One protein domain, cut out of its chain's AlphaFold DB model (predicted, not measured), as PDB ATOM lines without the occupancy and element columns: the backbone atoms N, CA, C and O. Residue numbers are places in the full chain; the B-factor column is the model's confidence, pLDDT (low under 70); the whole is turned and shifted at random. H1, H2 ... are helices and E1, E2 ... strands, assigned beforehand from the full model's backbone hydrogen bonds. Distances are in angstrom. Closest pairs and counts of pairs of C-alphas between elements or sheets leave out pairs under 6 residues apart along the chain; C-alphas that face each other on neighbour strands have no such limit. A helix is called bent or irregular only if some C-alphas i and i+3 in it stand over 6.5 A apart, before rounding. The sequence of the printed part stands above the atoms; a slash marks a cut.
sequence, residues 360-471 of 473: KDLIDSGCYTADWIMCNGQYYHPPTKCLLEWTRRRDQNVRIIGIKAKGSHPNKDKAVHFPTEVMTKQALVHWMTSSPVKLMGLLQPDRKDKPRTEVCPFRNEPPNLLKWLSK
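Overview. This is residues 360 to 471 of the 473 residues of the protein "Inositol-pentakisphosphate 2-kinase" of Gibberella zeae (UniProt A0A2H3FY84). A strongly twisted five-stranded sheet has one longer helix, H3, over one face at its E2 and E1 end, making two layers, while the short helices H1, H2 and H4 lie around the outside. Residues 408 to 414 of the long link from E3 to E4 stick out. The printed part has 112 residues, under half of them in named elements, which run H1 E1 E2 H2 E3 E4 E5 H3 H4; the class is mixed, helices and strands. The mixed sheet runs E2 E1 E3 E5 E4. The whole is compact, with a radius of gyration of the C-alphas of 14.2 A and spans of 41 by 32 by 28 A.

Arrangement. H1, residues 360 to 364, only grazes the sheet, and only just, with 5 pairs of C-alphas within 10 A. E1, residues 372 to 375, and E2, residues 378 to 380, form an antiparallel hairpin, with N 380 and O 373 2.8 A apart. H2, residues 387 to 390, is not on the sheet. E3, residues 398 to 405, is parallel to E1, with N 374 and O 401 2.8 A apart. E4, residues 420 to 424, and E5, residues 427 to 434, form an antiparallel hairpin, with N 421 and O 429 2.8 A apart. E5 is parallel to E3, with N 430 and O 400 2.8 A apart. H3, residues 436 to 446, is on the sheet at a height of 8.3 A, only just over E2 and E1 with 3 C-alphas on each; its closest C-alpha to E2 is Asp 446 to Tyr 380, 5.4 A. On the local plane it runs slantwise to E1 at 39 degrees. H4, residues 465 to 469, only grazes the sheet; the closest C-alphas of H4 and E4 are those of Trp 468 and Met 423, 7.0 A. Every O i to N i+4 pair is within hydrogen-bond range in H1 and H4, and 5 of 7 in H3; H2 is too short for one.

Along the chain. H1 begins at C-alpha 360, (-57.930, 26.168, 78.848). E3 measures 22.6 A, E5 21.5 A, H3 14.7 A and E4 12.2 A. H3 is irregular, with C-alphas 442 and 445 7.3 A apart. H4 ends at C-alpha 469, (-44.516, 1.128, 74.665).

Size, cuts and confidence. The C-alphas farthest apart are those of Arg 392 and His 409, 42.6 A. The printed part has no cut. The links E3 to E4 and H3 to H4 are long. Mean pLDDT of the printed part is 88.3; residues 407 to 416 and 471 are under 70.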
ATOM      1  N   LYS A 360     -58.755  27.046  78.012       97.06
ATOM      2  CA  LYS A 360     -57.930  26.168  78.848       97.06
ATOM      3  C   LYS A 360     -57.872  24.740  78.304       97.06
ATOM      4  O   LYS A 360     -56.780  24.197  78.168       97.06
ATOM      5  N   ASP A 361     -59.013  24.171  77.919       96.31
ATOM      6  CA  ASP A 361     -59.086  22.829  77.336       96.31
ATOM      7  C   ASP A 361     -58.205  22.704  76.083       96.31
ATOM      8  O   ASP A 361     -57.510  21.705  75.922       96.31
ATOM      9  N   LEU A 362     -58.187  23.716  75.204       97.94
ATOM     10  CA  LEU A 362     -57.366  23.689  73.985       97.94
ATOM     11  C   LEU A 362     -55.860  23.703  74.271       97.94
ATOM     12  O   LEU A 362     -55.085  23.117  73.502       97.94
ATOM     13  N   ILE A 363     -55.452  24.404  75.330       97.44
ATOM     14  CA  ILE A 363     -54.060  24.480  75.783       97.44
ATOM     15  C   ILE A 363     -53.663  23.151  76.417       97.44
ATOM     16  O   ILE A 363     -52.721  22.507  75.952       97.44
ATOM     17  N   ASP A 364     -54.420  22.724  77.426       96.12
ATOM     18  CA  ASP A 364     -54.104  21.558  78.248       96.12
ATOM     19  C   ASP A 364     -54.145  20.263  77.413       96.12
ATOM     20  O   ASP A 364     -53.313  19.371  77.595       96.12
ATOM     21  N   SER A 365     -55.039  20.179  76.418       96.19
ATOM     22  CA  SER A 365     -55.126  19.029  75.510       96.19
ATOM     23  C   SER A 365     -54.026  18.980  74.441       96.19
ATOM     24  O   SER A 365     -54.028  18.064  73.616       96.19
ATOM     25  N   GLY A 366     -53.161  19.993  74.346       96.88
ATOM     26  CA  GLY A 366     -52.133  20.097  73.307       96.88
ATOM     27  C   GLY A 366     -52.669  20.377  71.894       96.88
ATOM     28  O   GLY A 366     -51.912  20.298  70.928       96.88
ATOM     29  N   CYS A 367     -53.949  20.730  71.718       97.81
ATOM     30  CA  CYS A 367     -54.527  20.960  70.382       97.81
ATOM     31  C   CYS A 367     -53.878  22.145  69.648       97.81
ATOM     32  O   CYS A 367     -53.770  22.130  68.417       97.81
ATOM     33  N   TYR A 368     -53.378  23.130  70.393       98.06
ATOM     34  CA  TYR A 368     -52.590  24.235  69.850       98.06
ATOM     35  C   TYR A 368     -51.211  23.825  69.322       98.06
ATOM     36  O   TYR A 368     -50.712  24.447  68.386       98.06
ATOM     37  N   THR A 369     -50.575  22.823  69.926       96.00
ATOM     38  CA  THR A 369     -49.116  22.644  69.856       96.00
ATOM     39  C   THR A 369     -48.683  21.283  69.316       96.00
ATOM     40  O   THR A 369     -47.545  21.145  68.878       96.00
ATOM     41  N   ALA A 370     -49.563  20.282  69.329       96.44
ATOM     42  CA  ALA A 370     -49.208  18.916  68.980       96.44
ATOM     43  C   ALA A 370     -48.986  18.700  67.482       96.44
ATOM     44  O   ALA A 370     -49.814  19.064  66.645       96.44
ATOM     45  N   ASP A 371     -47.903  18.014  67.157       95.44
ATOM     46  CA  ASP A 371     -47.526  17.596  65.814       95.44
ATOM     47  C   ASP A 371     -48.244  16.346  65.347       95.44
ATOM     48  O   ASP A 371     -48.521  16.219  64.155       95.44
ATOM     49  N   TRP A 372     -48.540  15.455  66.291       97.44
ATOM     50  CA  TRP A 372     -49.021  14.110  66.022       97.44
ATOM     51  C   TRP A 372     -50.206  13.759  66.907       97.44
ATOM     52  O   TRP A 372     -50.308  14.212  68.049       97.44
ATOM     53  N   ILE A 373     -51.066  12.889  66.393       97.75
ATOM     54  CA  ILE A 373     -52.020  12.129  67.197       97.75
ATOM     55  C   ILE A 373     -51.477  10.712  67.326       97.75
ATOM     56  O   ILE A 373     -51.112  10.092  66.329       97.75
ATOM     57  N   MET A 374     -51.443  10.190  68.544       97.06
ATOM     58  CA  MET A 374     -51.123   8.800  68.835       97.06
ATOM     59  C   MET A 374     -52.398   8.081  69.269       97.06
ATOM     60  O   MET A 374     -52.960   8.373  70.327       97.06
ATOM     61  N   CYS A 375     -52.855   7.129  68.462       95.62
ATOM     62  CA  CYS A 375     -54.076   6.375  68.719       95.62
ATOM     63  C   CYS A 375     -53.843   4.895  68.413       95.62
ATOM     64  O   CYS A 375     -53.396   4.553  67.323       95.62
ATOM     65  N   ASN A 376     -54.141   4.027  69.383       91.06
ATOM     66  CA  ASN A 376     -54.046   2.569  69.252       91.06
ATOM     67  C   ASN A 376     -52.706   2.066  68.665       91.06
ATOM     68  O   ASN A 376     -52.682   1.291  67.715       91.06
ATOM     69  N   GLY A 377     -51.580   2.558  69.196       89.81
ATOM     70  CA  GLY A 377     -50.255   2.112  68.756       89.81
ATOM     71  C   GLY A 377     -49.810   2.648  67.389       89.81
ATOM     72  O   GLY A 377     -48.882   2.099  66.803       89.81
ATOM     73  N   GLN A 378     -50.449   3.698  66.864       95.19
ATOM     74  CA  GLN A 378     -50.089   4.313  65.581       95.19
ATOM     75  C   GLN A 378     -50.068   5.840  65.660       95.19
ATOM     76  O   GLN A 378     -50.762   6.439  66.488       95.19
ATOM     77  N   TYR A 379     -49.281   6.459  64.774       97.38
ATOM     78  CA  TYR A 379     -49.232   7.908  64.598       97.38
ATOM     79  C   TYR A 379     -50.042   8.370  63.391       97.38
ATOM     80  O   TYR A 379     -50.000   7.772  62.313       97.38
ATOM     81  N   TYR A 380     -50.707   9.503  63.578       97.19
ATOM     82  CA  TYR A 380     -51.515  10.167  62.570       97.19
ATOM     83  C   TYR A 380     -51.171  11.649  62.521       97.19
ATOM     84  O   TYR A 380     -50.902  12.280  63.552       97.19
ATOM     85  N   HIS A 381     -51.226  12.209  61.321       96.19
ATOM     86  CA  HIS A 381     -51.243  13.643  61.130       96.19
ATOM     87  C   HIS A 381     -52.570  14.197  61.657       96.19
ATOM     88  O   HIS A 381     -53.637  13.654  61.373       96.19
ATOM     89  N   PRO A 382     -52.546  15.290  62.427       95.56
ATOM     90  CA  PRO A 382     -53.756  16.038  62.710       95.56
ATOM     91  C   PRO A 382     -54.383  16.506  61.385       95.56
ATOM     92  O   PRO A 382     -53.677  17.170  60.620       95.56
ATOM     93  N   PRO A 383     -55.669  16.196  61.111       94.38
ATOM     94  CA  PRO A 383     -56.344  16.517  59.847       94.38
ATOM     95  C   PRO A 383     -56.721  17.998  59.778       94.38
ATOM     96  O   PRO A 383     -57.881  18.369  59.609       94.38
ATOM     97  N   THR A 384     -55.744  18.872  59.995       93.94
ATOM     98  CA  THR A 384     -55.877  20.322  59.987       93.94
ATOM     99  C   THR A 384     -55.044  20.909  58.857       93.94
ATOM    100  O   THR A 384     -53.959  20.440  58.528       93.94
ATOM    101  N   LYS A 385     -55.557  21.990  58.273       94.00
ATOM    102  CA  LYS A 385     -54.854  22.802  57.274       94.00
ATOM    103  C   LYS A 385     -54.739  24.228  57.791       94.00
ATOM    104  O   LYS A 385     -55.419  25.132  57.293       94.00
ATOM    105  N   CYS A 386     -53.995  24.389  58.883       96.25
ATOM    106  CA  CYS A 386     -53.809  25.671  59.553       96.25
ATOM    107  C   CYS A 386     -52.562  26.398  59.039       96.25
ATOM    108  O   CYS A 386     -51.516  25.781  58.893       96.25
ATOM    109  N   LEU A 387     -52.634  27.724  58.877       96.44
ATOM    110  CA  LEU A 387     -51.489  28.545  58.460       96.44
ATOM    111  C   LEU A 387     -50.252  28.378  59.347       96.44
ATOM    112  O   LEU A 387     -49.153  28.190  58.838       96.44
ATOM    113  N   LEU A 388     -50.441  28.400  60.667       95.75
ATOM    114  CA  LEU A 388     -49.335  28.296  61.619       95.75
ATOM    115  C   LEU A 388     -48.614  26.940  61.569       95.75
ATOM    116  O   LEU A 388     -47.435  26.884  61.896       95.75
ATOM    117  N   GLU A 389     -49.272  25.865  61.118       93.88
ATOM    118  CA  GLU A 389     -48.606  24.565  60.967       93.88
ATOM    119  C   GLU A 389     -47.630  24.616  59.801       93.88
ATOM    120  O   GLU A 389     -46.557  24.038  59.878       93.88
ATOM    121  N   TRP A 390     -47.993  25.342  58.745       92.25
ATOM    122  CA  TRP A 390     -47.229  25.505  57.509       92.25
ATOM    123  C   TRP A 390     -46.181  26.620  57.598       92.25
ATOM    124  O   TRP A 390     -45.714  27.125  56.582       92.25
ATOM    125  N   THR A 391     -45.804  27.011  58.813       89.25
ATOM    126  CA  THR A 391     -44.746  27.991  59.063       89.25
ATOM    127  C   THR A 391     -43.540  27.277  59.666       89.25
ATOM    128  O   THR A 391     -43.675  26.506  60.616       89.25
ATOM    129  N   ARG A 392     -42.342  27.526  59.123       87.56
ATOM    130  CA  ARG A 392     -41.109  26.907  59.627       87.56
ATOM    131  C   ARG A 392     -40.864  27.331  61.076       87.56
ATOM    132  O   ARG A 392     -40.856  28.518  61.391       87.56
ATOM    133  N   ARG A 393     -40.607  26.354  61.944       85.88
ATOM    134  CA  ARG A 393     -40.343  26.572  63.372       85.88
ATOM    135  C   ARG A 393     -38.911  26.210  63.750       85.88
ATOM    136  O   ARG A 393     -38.266  25.403  63.086       85.88
ATOM    137  N   ARG A 394     -38.428  26.824  64.834       83.81
ATOM    138  CA  ARG A 394     -37.120  26.515  65.437       83.81
ATOM    139  C   ARG A 394     -37.208  25.409  66.493       83.81
ATOM    140  O   ARG A 394     -36.235  24.690  66.680       83.81
ATOM    141  N   ASP A 395     -38.360  25.278  67.158       85.06
ATOM    142  CA  ASP A 395     -38.579  24.277  68.207       85.06
ATOM    143  C   ASP A 395     -38.473  22.854  67.637       85.06
ATOM    144  O   ASP A 395     -39.180  22.492  66.692       85.06
ATOM    145  N   GLN A 396     -37.572  22.064  68.218       85.44
ATOM    146  CA  GLN A 396     -37.356  20.657  67.875       85.44
ATOM    147  C   GLN A 396     -38.199  19.714  68.744       85.44
ATOM    148  O   GLN A 396     -38.312  18.532  68.426       85.44
ATOM    149  N   ASN A 397     -38.834  20.220  69.807       91.25
ATOM    150  CA  ASN A 397     -39.684  19.398  70.656       91.25
ATOM    151  C   ASN A 397     -40.921  18.927  69.890       91.25
ATOM    152  O   ASN A 397     -41.597  19.700  69.209       91.25
ATOM    153  N   VAL A 398     -41.227  17.647  70.044       94.69
ATOM    154  CA  VAL A 398     -42.399  16.996  69.475       94.69
ATOM    155  C   VAL A 398     -43.488  16.958  70.534       94.69
ATOM    156  O   VAL A 398     -43.294  16.448  71.637       94.69
ATOM    157  N   ARG A 399     -44.670  17.462  70.199       96.00
ATOM    158  CA  ARG A 399     -45.844  17.339  71.072       96.00
ATOM    159  C   ARG A 399     -46.852  16.397  70.436       96.00
ATOM    160  O   ARG A 399     -47.069  16.437  69.227       96.00
ATOM    161  N   ILE A 400     -47.446  15.525  71.236       97.81
ATOM    162  CA  ILE A 400     -48.298  14.431  70.765       97.81
ATOM    163  C   ILE A 400     -49.615  14.480  71.535       97.81
ATOM    164  O   ILE A 400     -49.601  14.617  72.753       97.81
ATOM    165  N   ILE A 401     -50.750  14.323  70.854       98.12
ATOM    166  CA  ILE A 401     -52.033  14.045  71.511       98.12
ATOM    167  C   ILE A 401     -52.199  12.531  71.589       98.12
ATOM    168  O   ILE A 401     -52.398  11.875  70.568       98.12
ATOM    169  N   GLY A 402     -52.109  11.965  72.788       96.62
ATOM    170  CA  GLY A 402     -52.364  10.548  73.025       96.62
ATOM    171  C   GLY A 402     -53.846  10.289  73.277       96.62
ATOM    172  O   GLY A 402     -54.451  10.951  74.116       96.62
ATOM    173  N   ILE A 403     -54.439   9.306  72.601       95.88
ATOM    174  CA  ILE A 403     -55.845   8.928  72.800       95.88
ATOM    175  C   ILE A 403     -55.950   7.758  73.783       95.88
ATOM    176  O   ILE A 403     -55.426   6.674  73.530       95.88
ATOM    177  N   LYS A 404     -56.681   7.965  74.882       91.06
ATOM    178  CA  LYS A 404     -57.075   6.927  75.849       91.06
ATOM    179  C   LYS A 404     -58.569   6.631  75.742       91.06
ATOM    180  O   LYS A 404     -59.367   7.519  75.440       91.06
ATOM    181  N   ALA A 405     -58.946   5.380  75.994       87.31
ATOM    182  CA  ALA A 405     -60.348   4.988  76.057       87.31
ATOM    183  C   ALA A 405     -61.058   5.670  77.237       87.31
ATOM    184  O   ALA A 405     -60.477   5.838  78.309       87.31
ATOM    185  N   LYS A 406     -62.331   6.040  77.050       76.81
ATOM    186  CA  LYS A 406     -63.212   6.407  78.169       76.81
ATOM    187  C   LYS A 406     -63.360   5.198  79.098       76.81
ATOM    188  O   LYS A 406     -63.665   4.109  78.621       76.81
ATOM    189  N   GLY A 407     -63.150   5.394  80.401       66.06
ATOM    190  CA  GLY A 407     -63.467   4.374  81.404       66.06
ATOM    191  C   GLY A 407     -64.955   3.997  81.373       66.06
ATOM    192  O   GLY A 407     -65.785   4.771  80.892       66.06
ATOM    193  N   SER A 408     -65.288   2.818  81.900       45.16
ATOM    194  CA  SER A 408     -66.638   2.225  81.916       45.16
ATOM    195  C   SER A 408     -67.709   3.078  82.615       45.16
ATOM    196  O   SER A 408     -68.895   2.900  82.347       45.16
ATOM    197  N   HIS A 409     -67.318   4.053  83.442       46.31
ATOM    198  CA  HIS A 409     -68.232   4.974  84.117       46.31
ATOM    199  C   HIS A 409     -67.880   6.434  83.803       46.31
ATOM    200  O   HIS A 409     -67.019   7.022  84.465       46.31
ATOM    201  N   PRO A 410     -68.527   7.058  82.804       47.53
ATOM    202  CA  PRO A 410     -68.395   8.487  82.589       47.53
ATOM    203  C   PRO A 410     -69.141   9.209  83.710       47.53
ATOM    204  O   PRO A 410     -70.354   9.397  83.642       47.53
ATOM    205  N   ASN A 411     -68.423   9.614  84.756       43.72
ATOM    206  CA  ASN A 411     -68.976  10.557  85.714       43.72
ATOM    207  C   ASN A 411     -69.121  11.905  84.988       43.72
ATOM    208  O   ASN A 411     -68.117  12.528  84.638       43.72
ATOM    209  N   LYS A 412     -70.363  12.291  84.671       47.16
ATOM    210  CA  LYS A 412     -70.683  13.451  83.821       47.16
ATOM    211  C   LYS A 412     -70.229  14.787  84.430       47.16
ATOM    212  O   LYS A 412     -70.114  15.755  83.686       47.16
ATOM    213  N   ASP A 413     -69.889  14.793  85.720       41.97
ATOM    214  CA  ASP A 413     -69.554  15.992  86.495       41.97
ATOM    215  C   ASP A 413     -68.048  16.211  86.730       41.97
ATOM    216  O   ASP A 413     -67.657  17.198  87.354       41.97
ATOM    217  N   LYS A 414     -67.162  15.330  86.236       49.69
ATOM    218  CA  LYS A 414     -65.709  15.540  86.376       49.69
ATOM    219  C   LYS A 414     -65.160  16.421  85.252       49.69
ATOM    220  O   LYS A 414     -65.411  16.172  84.074       49.69
ATOM    221  N   ALA A 415     -64.370  17.428  85.634       56.25
ATOM    222  CA  ALA A 415     -63.624  18.283  84.714       56.25
ATOM    223  C   ALA A 415     -62.813  17.447  83.709       56.25
ATOM    224  O   ALA A 415     -62.283  16.385  84.054       56.25
ATOM    225  N   VAL A 416     -62.710  17.925  82.465       67.50
ATOM    226  CA  VAL A 416     -61.915  17.239  81.444       67.50
ATOM    227  C   VAL A 416     -60.448  17.296  81.868       67.50
ATOM    228  O   VAL A 416     -59.876  18.370  82.018       67.50
ATOM    229  N   HIS A 417     -59.851  16.134  82.125       78.56
ATOM    230  CA  HIS A 417     -58.469  16.029  82.582       78.56
ATOM    231  C   HIS A 417     -57.553  15.636  81.418       78.56
ATOM    232  O   HIS A 417     -57.823  14.648  80.730       78.56
ATOM    233  N   PHE A 418     -56.462  16.386  81.236       86.56
ATOM    234  CA  PHE A 418     -55.459  16.159  80.193       86.56
ATOM    235  C   PHE A 418     -54.067  15.955  80.812       86.56
ATOM    236  O   PHE A 418     -53.280  16.899  80.898       86.56
ATOM    237  N   PRO A 419     -53.741  14.745  81.303       90.44
ATOM    238  CA  PRO A 419     -52.435  14.510  81.896       90.44
ATOM    239  C   PRO A 419     -51.347  14.612  80.826       90.44
ATOM    240  O   PRO A 419     -51.515  14.119  79.708       90.44
ATOM    241  N   THR A 420     -50.224  15.229  81.182       92.94
ATOM    242  CA  THR A 420     -49.046  15.321  80.315       92.94
ATOM    243  C   THR A 420     -47.994  14.321  80.774       92.94
ATOM    244  O   THR A 420     -47.755  14.172  81.969       92.94
ATOM    245  N   GLU A 421     -47.368  13.629  79.828       93.44
ATOM    246  CA  GLU A 421     -46.348  12.621  80.093       93.44
ATOM    247  C   GLU A 421     -45.104  12.866  79.235       93.44
ATOM    248  O   GLU A 421     -45.204  13.138  78.037       93.44
ATOM    249  N   VAL A 422     -43.924  12.743  79.841       93.38
ATOM    250  CA  VAL A 422     -42.649  12.826  79.124       93.38
ATOM    251  C   VAL A 422     -42.383  11.492  78.428       93.38
ATOM    252  O   VAL A 422     -42.141  10.479  79.079       93.38
ATOM    253  N   MET A 423     -42.416  11.486  77.096       91.94
ATOM    254  CA  MET A 423     -42.080  10.308  76.291       91.94
ATOM    255  C   MET A 423     -40.564  10.189  76.098       91.94
ATOM    256  O   MET A 423     -39.989   9.111  76.241       91.94
ATOM    257  N   THR A 424     -39.913  11.309  75.777       91.88
ATOM    258  CA  THR A 424     -38.452  11.457  75.696       91.88
ATOM    259  C   THR A 424     -38.068  12.871  76.144       91.88
ATOM    260  O   THR A 424     -38.940  13.716  76.330       91.88
ATOM    261  N   LYS A 425     -36.767  13.181  76.245       89.69
ATOM    262  CA  LYS A 425     -36.296  14.553  76.530       89.69
ATOM    263  C   LYS A 425     -36.823  15.609  75.542       89.69
ATOM    264  O   LYS A 425     -36.854  16.780  75.890       89.69
ATOM    265  N   GLN A 426     -37.210  15.197  74.333       91.88
ATOM    266  CA  GLN A 426     -37.696  16.069  73.261       91.88
ATOM    267  C   GLN A 426     -39.154  15.777  72.880       91.88
ATOM    268  O   GLN A 426     -39.626  16.298  71.875       91.88
ATOM    269  N   ALA A 427     -39.870  14.923  73.621       94.75
ATOM    270  CA  ALA A 427     -41.228  14.538  73.262       94.75
ATOM    271  C   ALA A 427     -42.167  14.465  74.464       94.75
ATOM    272  O   ALA A 427     -41.900  13.752  75.434       94.75
ATOM    273  N   LEU A 428     -43.298  15.160  74.353       95.56
ATOM    274  CA  LEU A 428     -44.352  15.219  75.366       95.56
ATOM    275  C   LEU A 428     -45.674  14.700  74.796       95.56
ATOM    276  O   LEU A 428     -46.036  15.012  73.661       95.56
ATOM    277  N   VAL A 429     -46.409  13.941  75.606       96.31
ATOM    278  CA  VAL A 429     -47.730  13.403  75.266       96.31
ATOM    279  C   VAL A 429     -48.786  14.064  76.144       96.31
ATOM    280  O   VAL A 429     -48.758  13.909  77.360       96.31
ATOM    281  N   HIS A 430     -49.739  14.751  75.522       96.56
ATOM    282  CA  HIS A 430     -50.959  15.259  76.143       96.56
ATOM    283  C   HIS A 430     -52.064  14.219  75.967       96.56
ATOM    284  O   HIS A 430     -52.456  13.896  74.843       96.56
ATOM    285  N   TRP A 431     -52.557  13.652  77.061       94.75
ATOM    286  CA  TRP A 431     -53.549  12.586  76.998       94.75
ATOM    287  C   TRP A 431     -54.971  13.134  76.911       94.75
ATOM    288  O   TRP A 431     -55.405  13.909  77.755       94.75
ATOM    289  N   MET A 432     -55.727  12.660  75.926       94.31
ATOM    290  CA  MET A 432     -57.131  12.980  75.714       94.31
ATOM    291  C   MET A 432     -57.980  11.712  75.777       94.31
ATOM    292  O   MET A 432     -57.611  10.662  75.248       94.31
ATOM    293  N   THR A 433     -59.151  11.813  76.401       91.62
ATOM    294  CA  THR A 433     -60.068  10.677  76.537       91.62
ATOM    295  C   THR A 433     -61.108  10.680  75.411       91.62
ATOM    296  O   THR A 433     -61.869  11.638  75.268       91.62
ATOM    297  N   SER A 434     -61.179   9.602  74.626       92.25
ATOM    298  CA  SER A 434     -62.126   9.445  73.512       92.25
ATOM    299  C   SER A 434     -62.425   7.965  73.212       92.25
ATOM    300  O   SER A 434     -62.198   7.102  74.056       92.25
ATOM    301  N   SER A 435     -62.995   7.659  72.041       92.00
ATOM    302  CA  SER A 435     -63.163   6.301  71.512       92.00
ATOM    303  C   SER A 435     -62.032   5.990  70.521       92.00
ATOM    304  O   SER A 435     -62.096   6.458  69.382       92.00
ATOM    305  N   PRO A 436     -61.013   5.194  70.913       92.31
ATOM    306  CA  PRO A 436     -59.895   4.858  70.032       92.31
ATOM    307  C   PRO A 436     -60.345   4.143  68.757       92.31
ATOM    308  O   PRO A 436     -59.870   4.465  67.676       92.31
ATOM    309  N   VAL A 437     -61.313   3.227  68.869       92.06
ATOM    310  CA  VAL A 437     -61.838   2.450  67.733       92.06
ATOM    311  C   VAL A 437     -62.480   3.360  66.687       92.06
ATOM    312  O   VAL A 437     -62.144   3.276  65.508       92.06
ATOM    313  N   LYS A 438     -63.364   4.277  67.111       93.19
ATOM    314  CA  LYS A 438     -64.001   5.230  66.189       93.19
ATOM    315  C   LYS A 438     -62.973   6.168  65.562       93.19
ATOM    316  O   LYS A 438     -63.022   6.403  64.359       93.19
ATOM    317  N   LEU A 439     -62.042   6.693  66.361       93.88
ATOM    318  CA  LEU A 439     -61.019   7.615  65.871       93.88
ATOM    319  C   LEU A 439     -60.054   6.964  64.891       93.88
ATOM    320  O   LEU A 439     -59.708   7.603  63.911       93.88
ATOM    321  N   MET A 440     -59.653   5.715  65.114       93.56
ATOM    322  CA  MET A 440     -58.775   4.990  64.198       93.56
ATOM    323  C   MET A 440     -59.374   4.925  62.788       93.56
ATOM    324  O   MET A 440     -58.698   5.255  61.821       93.56
ATOM    325  N   GLY A 441     -60.666   4.593  62.674       92.88
ATOM    326  CA  GLY A 441     -61.354   4.590  61.380       92.88
ATOM    327  C   GLY A 441     -61.403   5.974  60.724       92.88
ATOM    328  O   GLY A 441     -61.197   6.092  59.519       92.88
ATOM    329  N   LEU A 442     -61.628   7.025  61.517       94.06
ATOM    330  CA  LEU A 442     -61.698   8.404  61.023       94.06
ATOM    331  C   LEU A 442     -60.324   8.996  60.659       94.06
ATOM    332  O   LEU A 442     -60.240   9.798  59.738       94.06
ATOM    333  N   LEU A 443     -59.260   8.612  61.368       94.94
ATOM    334  CA  LEU A 443     -57.886   9.086  61.161       94.94
ATOM    335  C   LEU A 443     -57.121   8.266  60.119       94.94
ATOM    336  O   LEU A 443     -56.024   8.655  59.734       94.94
ATOM    337  N   GLN A 444     -57.668   7.146  59.645       94.12
ATOM    338  CA  GLN A 444     -57.012   6.288  58.659       94.12
ATOM    339  C   GLN A 444     -56.480   7.037  57.417       94.12
ATOM    340  O   GLN A 444     -55.374   6.709  56.979       94.12
ATOM    341  N   PRO A 445     -57.189   8.039  56.850       94.00
ATOM    342  CA  PRO A 445     -56.663   8.843  55.744       94.00
ATOM    343  C   PRO A 445     -55.418   9.668  56.098       94.00
ATOM    344  O   PRO A 445     -54.685  10.061  55.199       94.00
ATOM    345  N   ASP A 446     -55.164   9.913  57.381       94.81
ATOM    346  CA  ASP A 446     -54.101  10.780  57.892       94.81
ATOM    347  C   ASP A 446     -52.950   9.986  58.529       94.81
ATOM    348  O   ASP A 446     -52.152  10.529  59.298       94.81
ATOM    349  N   ARG A 447     -52.852   8.680  58.259       95.88
ATOM    350  CA  ARG A 447     -51.796   7.829  58.824       95.88
ATOM    351  C   ARG A 447     -50.412   8.339  58.420       95.88
ATOM    352  O   ARG A 447     -50.183   8.596  57.240       95.88
ATOM    353  N   LYS A 448     -49.477   8.393  59.380       94.62
ATOM    354  CA  LYS A 448     -48.099   8.880  59.175       94.62
ATOM    355  C   LYS A 448     -47.436   8.307  57.916       94.62
ATOM    356  O   LYS A 448     -46.887   9.050  57.117       94.62
ATOM    357  N   ASP A 449     -47.500   6.989  57.735       91.81
ATOM    358  CA  ASP A 449     -46.724   6.316  56.682       91.81
ATOM    359  C   ASP A 449     -47.366   6.405  55.287       91.81
ATOM    360  O   ASP A 449     -46.736   6.053  54.293       91.81
ATOM    361  N   LYS A 450     -48.649   6.781  55.201       91.25
ATOM    362  CA  LYS A 450     -49.392   6.839  53.933       91.25
ATOM    363  C   LYS A 450     -50.552   7.843  54.019       91.25
ATOM    364  O   LYS A 450     -51.712   7.420  53.998       91.25
ATOM    365  N   PRO A 451     -50.266   9.149  54.142       90.31
ATOM    366  CA  PRO A 451     -51.311  10.158  54.182       90.31
ATOM    367  C   PRO A 451     -52.003  10.261  52.815       90.31
ATOM    368  O   PRO A 451     -51.373  10.151  51.763       90.31
ATOM    369  N   ARG A 452     -53.321  10.469  52.823       88.56
ATOM    370  CA  ARG A 452     -54.149  10.627  51.617       88.56
ATOM    371  C   ARG A 452     -53.953  11.989  50.956       88.56
ATOM    372  O   ARG A 452     -54.121  12.114  49.745       88.56
ATOM    373  N   THR A 453     -53.676  13.011  51.755       83.62
ATOM    374  CA  THR A 453     -53.533  14.397  51.310       83.62
ATOM    375  C   THR A 453     -52.136  14.913  51.603       83.62
ATOM    376  O   THR A 453     -51.421  14.364  52.437       83.62
ATOM    377  N   GLU A 454     -51.775  16.013  50.952       85.44
ATOM    378  CA  GLU A 454     -50.559  16.750  51.271       85.44
ATOM    379  C   GLU A 454     -50.526  17.137  52.760       85.44
ATOM    380  O   GLU A 454     -51.503  17.663  53.307       85.44
ATOM    381  N   VAL A 455     -49.398  16.859  53.410       87.12
ATOM    382  CA  VAL A 455     -49.157  17.142  54.826       87.12
ATOM    383  C   VAL A 455     -48.146  18.272  54.969       87.12
ATOM    384  O   VAL A 455     -47.338  18.520  54.080       87.12
ATOM    385  N   CYS A 456     -48.178  18.960  56.109       87.19
ATOM    386  CA  CYS A 456     -47.210  20.014  56.391       87.19
ATOM    387  C   CYS A 456     -45.759  19.472  56.352       87.19
ATOM    388  O   CYS A 456     -45.469  18.517  57.081       87.19
ATOM    389  N   PRO A 457     -44.839  20.120  55.607       88.44
ATOM    390  CA  PRO A 457     -43.445  19.684  55.484       88.44
ATOM    391  C   PRO A 457     -42.555  20.070  56.679       88.44
ATOM    392  O   PRO A 457     -41.406  19.653  56.745       88.44
ATOM    393  N   PHE A 458     -43.048  20.883  57.619       90.19
ATOM    394  CA  PHE A 458     -42.267  21.413  58.748       90.19
ATOM    395  C   PHE A 458     -42.504  20.673  60.075       90.19
ATOM    396  O   PHE A 458     -42.093  21.161  61.131       90.19
ATOM    397  N   ARG A 459     -43.197  19.527  60.054       89.69
ATOM    398  CA  ARG A 459     -43.422  18.716  61.260       89.69
ATOM    399  C   ARG A 459     -42.131  18.009  61.668       89.69
ATOM    400  O   ARG A 459     -41.437  17.448  60.828       89.69
ATOM    401  N   ASN A 460     -41.851  17.984  62.970       91.00
ATOM    402  CA  ASN A 460     -40.759  17.170  63.504       91.00
ATOM    403  C   ASN A 460     -41.204  15.705  63.585       91.00
ATOM    404  O   ASN A 460     -42.344  15.420  63.960       91.00
ATOM    405  N   GLU A 461     -40.296  14.780  63.285       92.94
ATOM    406  CA  GLU A 461     -40.564  13.343  63.356       92.94
ATOM    407  C   GLU A 461     -40.845  12.880  64.797       92.94
ATOM    408  O   GLU A 461     -40.129  13.279  65.719       92.94
ATOM    409  N   PRO A 462     -41.858  12.024  65.030       94.06
ATOM    410  CA  PRO A 462     -42.161  11.532  66.357       94.06
ATOM    411  C   PRO A 462     -41.179  10.429  66.773       94.06
ATOM    412  O   PRO A 462     -40.686   9.679  65.924       94.06
ATOM    413  N   PRO A 463     -40.932  10.252  68.084       93.06
ATOM    414  CA  PRO A 463     -40.098   9.162  68.575       93.06
ATOM    415  C   PRO A 463     -40.644   7.782  68.195       93.06
ATOM    416  O   PRO A 463     -41.854   7.588  68.045       93.06
ATOM    417  N   ASN A 464     -39.747   6.792  68.125       90.56
ATOM    418  CA  ASN A 464     -40.115   5.403  67.861       90.56
ATOM    419  C   ASN A 464     -41.073   4.878  68.944       90.56
ATOM    420  O   ASN A 464     -40.718   4.797  70.122       90.56
ATOM    421  N   LEU A 465     -42.281   4.508  68.518       88.06
ATOM    422  CA  LEU A 465     -43.359   4.132  69.421       88.06
ATOM    423  C   LEU A 465     -43.137   2.767  70.083       88.06
ATOM    424  O   LEU A 465     -43.411   2.625  71.272       88.06
ATOM    425  N   LEU A 466     -42.585   1.792  69.349       84.56
ATOM    426  CA  LEU A 466     -42.295   0.450  69.869       84.56
ATOM    427  C   LEU A 466     -41.342   0.522  71.066       84.56
ATOM    428  O   LEU A 466     -41.627  -0.062  72.105       84.56
ATOM    429  N   LYS A 467     -40.270   1.320  70.954       84.56
ATOM    430  CA  LYS A 467     -39.289   1.523  72.038       84.56
ATOM    431  C   LYS A 467     -39.883   2.161  73.295       84.56
ATOM    432  O   LYS A 467     -39.295   2.034  74.366       84.56
ATOM    433  N   TRP A 468     -40.965   2.923  73.167       85.12
ATOM    434  CA  TRP A 468     -41.600   3.585  74.304       85.12
ATOM    435  C   TRP A 468     -42.661   2.706  74.953       85.12
ATOM    436  O   TRP A 468     -42.661   2.567  76.173       85.12
ATOM    437  N   LEU A 469     -43.517   2.063  74.150       81.00
ATOM    438  CA  LEU A 469     -44.516   1.128  74.665       81.00
ATOM    439  C   LEU A 469     -43.861  -0.079  75.347       81.00
ATOM    440  O   LEU A 469     -44.362  -0.521  76.370       81.00
ATOM    441  N   SER A 470     -42.701  -0.542  74.865       75.12
ATOM    442  CA  SER A 470     -41.951  -1.640  75.492       75.12
ATOM    443  C   SER A 470     -41.293  -1.281  76.831       75.12
ATOM    444  O   SER A 470     -40.789  -2.165  77.513       75.12
ATOM    445  N   LYS A 471     -41.217   0.009  77.188       69.06
ATOM    446  CA  LYS A 471     -40.646   0.491  78.460       69.06
ATOM    447  C   LYS A 471     -41.701   0.737  79.536       69.06
ATOM    448  O   LYS A 471     -41.334   1.059  80.664       69.06
TER     449      LYS A 471